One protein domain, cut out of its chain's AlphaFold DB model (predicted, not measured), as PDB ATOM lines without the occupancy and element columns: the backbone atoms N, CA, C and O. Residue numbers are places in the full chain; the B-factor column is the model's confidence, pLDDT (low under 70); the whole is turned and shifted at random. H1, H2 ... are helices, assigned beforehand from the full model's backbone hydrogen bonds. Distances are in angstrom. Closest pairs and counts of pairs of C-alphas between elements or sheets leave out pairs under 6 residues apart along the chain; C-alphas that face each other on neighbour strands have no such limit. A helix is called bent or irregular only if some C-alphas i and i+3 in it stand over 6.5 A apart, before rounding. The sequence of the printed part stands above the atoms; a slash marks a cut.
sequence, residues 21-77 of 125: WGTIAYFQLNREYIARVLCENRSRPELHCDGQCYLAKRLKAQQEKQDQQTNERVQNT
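This is residues 21 to 77 of the 125 residues of an uncharacterized protein of Larkinella terrae (UniProt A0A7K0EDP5). One long straight helix, H4, makes the shaft of this model, and three short helices wrap round its first end: H1 runs beside its first turns, H2 crosses near its start, and H3 packs on its first residues. Residues 63 to 77, of which 63 to 75 belong to H4, stick out as a free arm along the longest axis, and residues 43 to 48 stand free as well; without these two stretches what remains is a small compact body. The printed part has 57 residues with four named helices, in the order H1, H2, H3, H4, and no named strand; the class is all helix. The whole is only just loose, close to extended, with a radius of gyration of the C-alphas of 15.1 A, and its C-alphas span 49 by 22 by 14 A.

H4, the longest helix, holds residues 52 to 75 and measures 34.3 A from C-alpha 52 at (16.188, 25.771, -0.903) to C-alpha 75 at (-14.719, 25.545, 13.983). H1 holds residues 21 to 29 and measures 12.3 A, with C-alpha 21 at (8.534, 12.666, 1.534). H2 holds residues 31 to 38 and measures 9.8 A; it is neither bent nor irregular, but only just: C-alphas 35 and 38 are 6.1 A apart. H3 holds residues 40 to 43 and measures 7.7 A; it is irregular, with C-alphas 40 and 43 that same 7.7 A apart.

H4 is the hub and touches the three other helices. With residues 55 to 59 alone it touches H1, at a shallow tilt of 12 degrees, opposite ways; their closest C-alphas, those of Phe 27 and Leu 55, are 7.0 A apart. With residues 52 to 54 alone it only just touches H2, with 3 pairs of C-alphas within 8 A, the closest being those of Leu 38 and Tyr 54 at 6.8 A; their lines are about perpendicular at 79 degrees. With residues 53 to 54 alone it only just touches H3, also with 3 pairs, the closest C-alphas being those of Glu 40 and Cys 53 at 7.0 A. H1 and H2 are close but not clearly touching, with the C-alphas of Phe 27 and Ile 34 closest at 7.3 A, and their lines are about perpendicular at 89 degrees. H2 and H3 are close but not clearly touching, with the C-alphas of Arg 36 and Arg 42 closest at 6.5 A. H1 and H3 are apart. In H1, H2 and H4 every O i to N i+4 pair is within hydrogen-bond range; H3 is too short for such a pair, and its 1 pair of O i and N i+3 is not within range.

The C-alphas farthest apart are those of Glu 46 and Thr 77, at 49.4 A. Residues 43 to 48 stand free, and so do residues 63 to 77, of which 63 to 75 belong to H4. Without these stretches the body has 36 residues and spans 23 by 19 by 12 A, with a radius of gyration of 9.0 A. The links from H1 to H2 and from H2 to H3 are tight, with 1 residue each, and the link from H3 to H4 is short, with 8 residues. The printed part has no cut. Its mean pLDDT is 87.8, and no printed residue is under 70.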
ATOM      1  N   TRP A  21       7.305  13.278   2.044       87.81
ATOM      2  CA  TRP A  21       8.534  12.666   1.534       87.81
ATOM      3  C   TRP A  21       8.637  12.758   0.009       87.81
ATOM      4  O   TRP A  21       9.725  13.000  -0.508       87.81
ATOM      5  N   GLY A  22       7.512  12.666  -0.707       89.44
ATOM      6  CA  GLY A  22       7.466  12.855  -2.159       89.44
ATOM      7  C   GLY A  22       7.974  14.231  -2.609       89.44
ATOM      8  O   GLY A  22       8.759  14.312  -3.553       89.44
ATOM      9  N   THR A  23       7.608  15.308  -1.900       88.62
ATOM     10  CA  THR A  23       8.097  16.670  -2.193       88.62
ATOM     11  C   THR A  23       9.621  16.769  -2.054       88.62
ATOM     12  O   THR A  23      10.283  17.377  -2.896       88.62
ATOM     13  N   ILE A  24      10.190  16.151  -1.014       91.19
ATOM     14  CA  ILE A  24      11.639  16.156  -0.759       91.19
ATOM     15  C   ILE A  24      12.371  15.305  -1.803       91.19
ATOM     16  O   ILE A  24      13.380  15.745  -2.351       91.19
ATOM     17  N   ALA A  25      11.851  14.119  -2.126       92.75
ATOM     18  CA  ALA A  25      12.426  13.249  -3.150       92.75
ATOM     19  C   ALA A  25      12.450  13.933  -4.527       92.75
ATOM     20  O   ALA A  25      13.482  13.943  -5.195       92.75
ATOM     21  N   TYR A  26      11.349  14.584  -4.918       91.94
ATOM     22  CA  TYR A  26      11.282  15.368  -6.151       91.94
ATOM     23  C   TYR A  26      12.326  16.493  -6.188       91.94
ATOM     24  O   TYR A  26      12.951  16.716  -7.226       91.94
ATOM     25  N   PHE A  27      12.529  17.185  -5.060       94.12
ATOM     26  CA  PHE A  27      13.542  18.231  -4.945       94.12
ATOM     27  C   PHE A  27      14.957  17.681  -5.117       94.12
ATOM     28  O   PHE A  27      15.731  18.255  -5.872       94.12
ATOM     29  N   GLN A  28      15.284  16.561  -4.469       93.50
ATOM     30  CA  GLN A  28      16.615  15.958  -4.567       93.50
ATOM     31  C   GLN A  28      16.929  15.485  -5.990       93.50
ATOM     32  O   GLN A  28      18.011  15.760  -6.499       93.50
ATOM     33  N   LEU A  29      15.967  14.838  -6.659       95.06
ATOM     34  CA  LEU A  29      16.140  14.353  -8.032       95.06
ATOM     35  C   LEU A  29      16.313  15.492  -9.050       95.06
ATOM     36  O   LEU A  29      17.007  15.319 -10.045       95.06
ATOM     37  N   ASN A  30      15.705  16.657  -8.801       94.94
ATOM     38  CA  ASN A  30      15.687  17.786  -9.738       94.94
ATOM     39  C   ASN A  30      16.395  19.038  -9.204       94.94
ATOM     40  O   ASN A  30      16.131  20.141  -9.690       94.94
ATOM     41  N   ARG A  31      17.279  18.901  -8.208       92.38
ATOM     42  CA  ARG A  31      17.881  20.037  -7.486       92.38
ATOM     43  C   ARG A  31      18.530  21.047  -8.431       92.38
ATOM     44  O   ARG A  31      18.285  22.243  -8.322       92.38
ATOM     45  N   GLU A  32      19.268  20.542  -9.410       92.19
ATOM     46  CA  GLU A  32      19.929  21.316 -10.462       92.19
ATOM     47  C   GLU A  32      18.971  22.176 -11.297       92.19
ATOM     48  O   GLU A  32      19.215  23.360 -11.542       92.19
ATOM     49  N   TYR A  33      17.853  21.588 -11.725       94.38
ATOM     50  CA  TYR A  33      16.821  22.290 -12.482       94.38
ATOM     51  C   TYR A  33      16.115  23.333 -11.609       94.38
ATOM     52  O   TYR A  33      15.893  24.469 -12.033       94.38
ATOM     53  N   ILE A  34      15.807  22.970 -10.363       94.19
ATOM     54  CA  ILE A  34      15.127  23.849  -9.410       94.19
ATOM     55  C   ILE A  34      16.000  25.067  -9.094       94.19
ATOM     56  O   ILE A  34      15.499  26.190  -9.129       94.19
ATOM     57  N   ALA A  35      17.298  24.872  -8.854       92.44
ATOM     58  CA  ALA A  35      18.243  25.952  -8.584       92.44
ATOM     59  C   ALA A  35      18.368  26.935  -9.762       92.44
ATOM     60  O   ALA A  35      18.426  28.144  -9.549       92.44
ATOM     61  N   ARG A  36      18.352  26.437 -11.006       90.81
ATOM     62  CA  ARG A  36      18.520  27.270 -12.210       90.81
ATOM     63  C   ARG A  36      17.241  27.983 -12.654       90.81
ATOM     64  O   ARG A  36      17.285  29.148 -13.054       90.81
ATOM     65  N   VAL A  37      16.096  27.302 -12.595       93.06
ATOM     66  CA  VAL A  37      14.851  27.778 -13.224       93.06
ATOM     67  C   VAL A  37      13.844  28.305 -12.205       93.06
ATOM     68  O   VAL A  37      13.228  29.340 -12.448       93.06
ATOM     69  N   LEU A  38      13.685  27.618 -11.070       92.88
ATOM     70  CA  LEU A  38      12.598  27.856 -10.110       92.88
ATOM     71  C   LEU A  38      13.033  28.633  -8.856       92.88
ATOM     72  O   LEU A  38      12.183  29.079  -8.086       92.88
ATOM     73  N   CYS A  39      14.338  28.780  -8.627       92.50
ATOM     74  CA  CYS A  39      14.889  29.514  -7.495       92.50
ATOM     75  C   CYS A  39      14.700  31.026  -7.672       92.50
ATOM     76  O   CYS A  39      15.181  31.617  -8.639       92.50
ATOM     77  N   GLU A  40      14.051  31.667  -6.701       91.00
ATOM     78  CA  GLU A  40      13.860  33.123  -6.673       91.00
ATOM     79  C   GLU A  40      15.197  33.854  -6.437       91.00
ATOM     80  O   GLU A  40      15.453  34.898  -7.032       91.00
ATOM     81  N   ASN A  41      16.103  33.257  -5.651       89.50
ATOM     82  CA  ASN A  41      17.415  33.820  -5.307       89.50
ATOM     83  C   ASN A  41      18.523  33.499  -6.325       89.50
ATOM     84  O   ASN A  41      19.701  33.686  -6.027       89.50
ATOM     85  N   ARG A  42      18.182  33.031  -7.533       85.88
ATOM     86  CA  ARG A  42      19.169  32.661  -8.571       85.88
ATOM     87  C   ARG A  42      20.101  33.806  -8.993       85.88
ATOM     88  O   ARG A  42      21.193  33.550  -9.478       85.88
ATOM     89  N   SER A  43      19.679  35.058  -8.810       86.56
ATOM     90  CA  SER A  43      20.473  36.260  -9.107       86.56
ATOM     91  C   SER A  43      21.434  36.660  -7.982       86.56
ATOM     92  O   SER A  43      22.184  37.620  -8.143       86.56
ATOM     93  N   ARG A  44      21.423  35.949  -6.845       87.62
ATOM     94  CA  ARG A  44      22.258  36.223  -5.666       87.62
ATOM     95  C   ARG A  44      23.068  34.978  -5.282       87.62
ATOM     96  O   ARG A  44      22.749  34.328  -4.283       87.62
ATOM     97  N   PRO A  45      24.107  34.625  -6.061       80.50
ATOM     98  CA  PRO A  45      24.904  33.417  -5.829       80.50
ATOM     99  C   PRO A  45      25.636  33.425  -4.479       80.50
ATOM    100  O   PRO A  45      25.845  32.367  -3.898       80.50
ATOM    101  N   GLU A  46      25.930  34.606  -3.923       87.81
ATOM    102  CA  GLU A  46      26.565  34.778  -2.606       87.81
ATOM    103  C   GLU A  46      25.780  34.117  -1.457       87.81
ATOM    104  O   GLU A  46      26.359  33.714  -0.450       87.81
ATOM    105  N   LEU A  47      24.462  33.943  -1.619       86.38
ATOM    106  CA  LEU A  47      23.584  33.338  -0.613       86.38
ATOM    107  C   LEU A  47      23.619  31.803  -0.598       86.38
ATOM    108  O   LEU A  47      22.988  31.218   0.279       86.38
ATOM    109  N   HIS A  48      24.286  31.152  -1.561       86.81
ATOM    110  CA  HIS A  48      24.417  29.686  -1.634       86.81
ATOM    111  C   HIS A  48      23.076  28.937  -1.443       86.81
ATOM    112  O   HIS A  48      22.976  27.941  -0.728       86.81
ATOM    113  N   CYS A  49      21.999  29.462  -2.041       89.31
ATOM    114  CA  CYS A  49      20.634  29.003  -1.769       89.31
ATOM    115  C   CYS A  49      20.294  27.660  -2.436       89.31
ATOM    116  O   CYS A  49      19.468  26.923  -1.908       89.31
ATOM    117  N   ASP A  50      20.868  27.346  -3.601       89.81
ATOM    118  CA  ASP A  50      20.689  26.071  -4.322       89.81
ATOM    119  C   ASP A  50      19.232  25.573  -4.461       89.81
ATOM    120  O   ASP A  50      18.955  24.373  -4.408       89.81
ATOM    121  N   GLY A  51      18.266  26.486  -4.595       91.25
ATOM    122  CA  GLY A  51      16.844  26.141  -4.707       91.25
ATOM    123  C   GLY A  51      16.133  25.835  -3.380       91.25
ATOM    124  O   GLY A  51      14.942  25.519  -3.392       91.25
ATOM    125  N   GLN A  52      16.794  25.983  -2.228       91.56
ATOM    126  CA  GLN A  52      16.188  25.771  -0.903       91.56
ATOM    127  C   GLN A  52      14.987  26.694  -0.639       91.56
ATOM    128  O   GLN A  52      14.034  26.287   0.028       91.56
ATOM    129  N   CYS A  53      14.973  27.906  -1.208       93.31
ATOM    130  CA  CYS A  53      13.835  28.825  -1.088       93.31
ATOM    131  C   CYS A  53      12.548  28.234  -1.692       93.31
ATOM    132  O   CYS A  53      11.469  28.358  -1.110       93.31
ATOM    133  N   TYR A  54      12.666  27.529  -2.823       93.44
ATOM    134  CA  TYR A  54      11.546  26.864  -3.484       93.44
ATOM    135  C   TYR A  54      10.999  25.723  -2.619       93.44
ATOM    136  O   TYR A  54       9.785  25.616  -2.426       93.44
ATOM    137  N   LEU A  55      11.893  24.902  -2.055       93.38
ATOM    138  CA  LEU A  55      11.518  23.806  -1.162       93.38
ATOM    139  C   LEU A  55      10.792  24.331   0.083       93.38
ATOM    140  O   LEU A  55       9.709  23.847   0.410       93.38
ATOM    141  N   ALA A  56      11.343  25.359   0.732       92.62
ATOM    142  CA  ALA A  56      10.737  25.976   1.908       92.62
ATOM    143  C   ALA A  56       9.329  26.519   1.610       92.62
ATOM    144  O   ALA A  56       8.404  26.300   2.392       92.62
ATOM    145  N   LYS A  57       9.140  27.168   0.455       92.81
ATOM    146  CA  LYS A  57       7.835  27.687   0.017       92.81
ATOM    147  C   LYS A  57       6.820  26.566  -0.223       92.81
ATOM    148  O   LYS A  57       5.686  26.656   0.243       92.81
ATOM    149  N   ARG A  58       7.229  25.486  -0.901       91.88
ATOM    150  CA  ARG A  58       6.394  24.291  -1.135       91.88
ATOM    151  C   ARG A  58       5.958  23.632   0.173       91.88
ATOM    152  O   ARG A  58       4.782  23.298   0.303       91.88
ATOM    153  N   LEU A  59       6.879  23.468   1.124       91.75
ATOM    154  CA  LEU A  59       6.589  22.854   2.423       91.75
ATOM    155  C   LEU A  59       5.644  23.722   3.261       91.75
ATOM    156  O   LEU A  59       4.663  23.201   3.786       91.75
ATOM    157  N   LYS A  60       5.872  25.042   3.316       92.25
ATOM    158  CA  LYS A  60       4.963  25.981   3.999       92.25
ATOM    159  C   LYS A  60       3.552  25.937   3.420       92.25
ATOM    160  O   LYS A  60       2.601  25.757   4.168       92.25
ATOM    161  N   ALA A  61       3.415  25.981   2.095       90.56
ATOM    162  CA  ALA A  61       2.107  25.911   1.444       90.56
ATOM    163  C   ALA A  61       1.380  24.571   1.688       90.56
ATOM    164  O   ALA A  61       0.152  24.535   1.737       90.56
ATOM    165  N   GLN A  62       2.106  23.453   1.827       87.56
ATOM    166  CA  GLN A  62       1.505  22.173   2.226       87.56
ATOM    167  C   GLN A  62       1.031  22.198   3.684       87.56
ATOM    168  O   GLN A  62      -0.034  21.658   3.979       87.56
ATOM    169  N   GLN A  63       1.798  22.829   4.574       88.06
ATOM    170  CA  GLN A  63       1.463  22.939   5.989       88.06
ATOM    171  C   GLN A  63       0.249  23.847   6.219       88.06
ATOM    172  O   GLN A  63      -0.706  23.422   6.855       88.06
ATOM    173  N   GLU A  64       0.218  25.026   5.598       89.44
ATOM    174  CA  GLU A  64      -0.906  25.967   5.704       89.44
ATOM    175  C   GLU A  64      -2.228  25.349   5.238       89.44
ATOM    176  O   GLU A  64      -3.255  25.529   5.885       89.44
ATOM    177  N   LYS A  65      -2.217  24.560   4.155       85.88
ATOM    178  CA  LYS A  65      -3.410  23.824   3.707       85.88
ATOM    179  C   LYS A  65      -3.890  22.812   4.746       85.88
ATOM    180  O   LYS A  65      -5.093  22.658   4.939       85.88
ATOM    181  N   GLN A  66      -2.963  22.120   5.404       84.19
ATOM    182  CA  GLN A  66      -3.296  21.160   6.453       84.19
ATOM    183  C   GLN A  66      -3.834  21.862   7.708       84.19
ATOM    184  O   GLN A  66      -4.793  21.385   8.320       84.19
ATOM    185  N   ASP A  67      -3.260  23.009   8.063       83.75
ATOM    186  CA  ASP A  67      -3.692  23.815   9.202       83.75
ATOM    187  C   ASP A  67      -5.071  24.441   8.946       83.75
ATOM    188  O   ASP A  67      -5.927  24.397   9.827       83.75
ATOM    189  N   GLN A  68      -5.344  24.923   7.727       82.88
ATOM    190  CA  GLN A  68      -6.669  25.410   7.314       82.88
ATOM    191  C   GLN A  68      -7.734  24.315   7.411       82.88
ATOM    192  O   GLN A  68      -8.763  24.522   8.048       82.88
ATOM    193  N   GLN A  69      -7.460  23.122   6.871       78.75
ATOM    194  CA  GLN A  69      -8.372  21.975   6.987       78.75
ATOM    195  C   GLN A  69      -8.614  21.560   8.444       78.75
ATOM    196  O   GLN A  69      -9.705  21.111   8.798       78.75
ATOM    197  N   THR A  70      -7.600  21.685   9.301       77.38
ATOM    198  CA  THR A  70      -7.728  21.386  10.733       77.38
ATOM    199  C   THR A  70      -8.563  22.454  11.438       77.38
ATOM    200  O   THR A  70      -9.444  22.118  12.224       77.38
ATOM    201  N   ASN A  71      -8.344  23.729  11.120       75.94
ATOM    202  CA  ASN A  71      -9.079  24.852  11.693       75.94
ATOM    203  C   ASN A  71     -10.566  24.813  11.303       75.94
ATOM    204  O   ASN A  71     -11.419  24.918  12.178       75.94
ATOM    205  N   GLU A  72     -10.890  24.529  10.036       76.06
ATOM    206  CA  GLU A  72     -12.279  24.308   9.603       76.06
ATOM    207  C   GLU A  72     -12.955  23.179  10.390       76.06
ATOM    208  O   GLU A  72     -14.104  23.312  10.809       76.06
ATOM    209  N   ARG A  73     -12.257  22.068  10.653       73.12
ATOM    210  CA  ARG A  73     -12.817  20.969  11.459       73.12
ATOM    211  C   ARG A  73     -13.079  21.374  12.907       73.12
ATOM    212  O   ARG A  73     -14.089  20.957  13.460       73.12
ATOM    213  N   VAL A  74     -12.196  22.174  13.503       75.75
ATOM    214  CA  VAL A  74     -12.342  22.662  14.887       75.75
ATOM    215  C   VAL A  74     -13.448  23.716  14.998       75.75
ATOM    216  O   VAL A  74     -14.213  23.711  15.960       75.75
ATOM    217  N   GLN A  75     -13.603  24.592  14.006       72.88
ATOM    218  CA  GLN A  75     -14.719  25.545  13.983       72.88
ATOM    219  C   GLN A  75     -16.077  24.845  13.874       72.88
ATOM    220  O   GLN A  75     -17.057  25.309  14.448       72.88
ATOM    221  N   ASN A  76     -16.129  23.707  13.178       72.12
ATOM    222  CA  ASN A  76     -17.350  22.921  13.010       72.12
ATOM    223  C   ASN A  76     -17.574  21.870  14.114       72.12
ATOM    224  O   ASN A  76     -18.579  21.156  14.069       72.12
ATOM    225  N   THR A  77     -16.679  21.735  15.102       73.44
ATOM    226  CA  THR A  77     -16.945  20.838  16.237       73.44
ATOM    227  C   THR A  77     -17.989  21.453  17.170       73.44
ATOM    228  O   THR A  77     -17.792  22.575  17.639       73.44
TER     229      THR A  77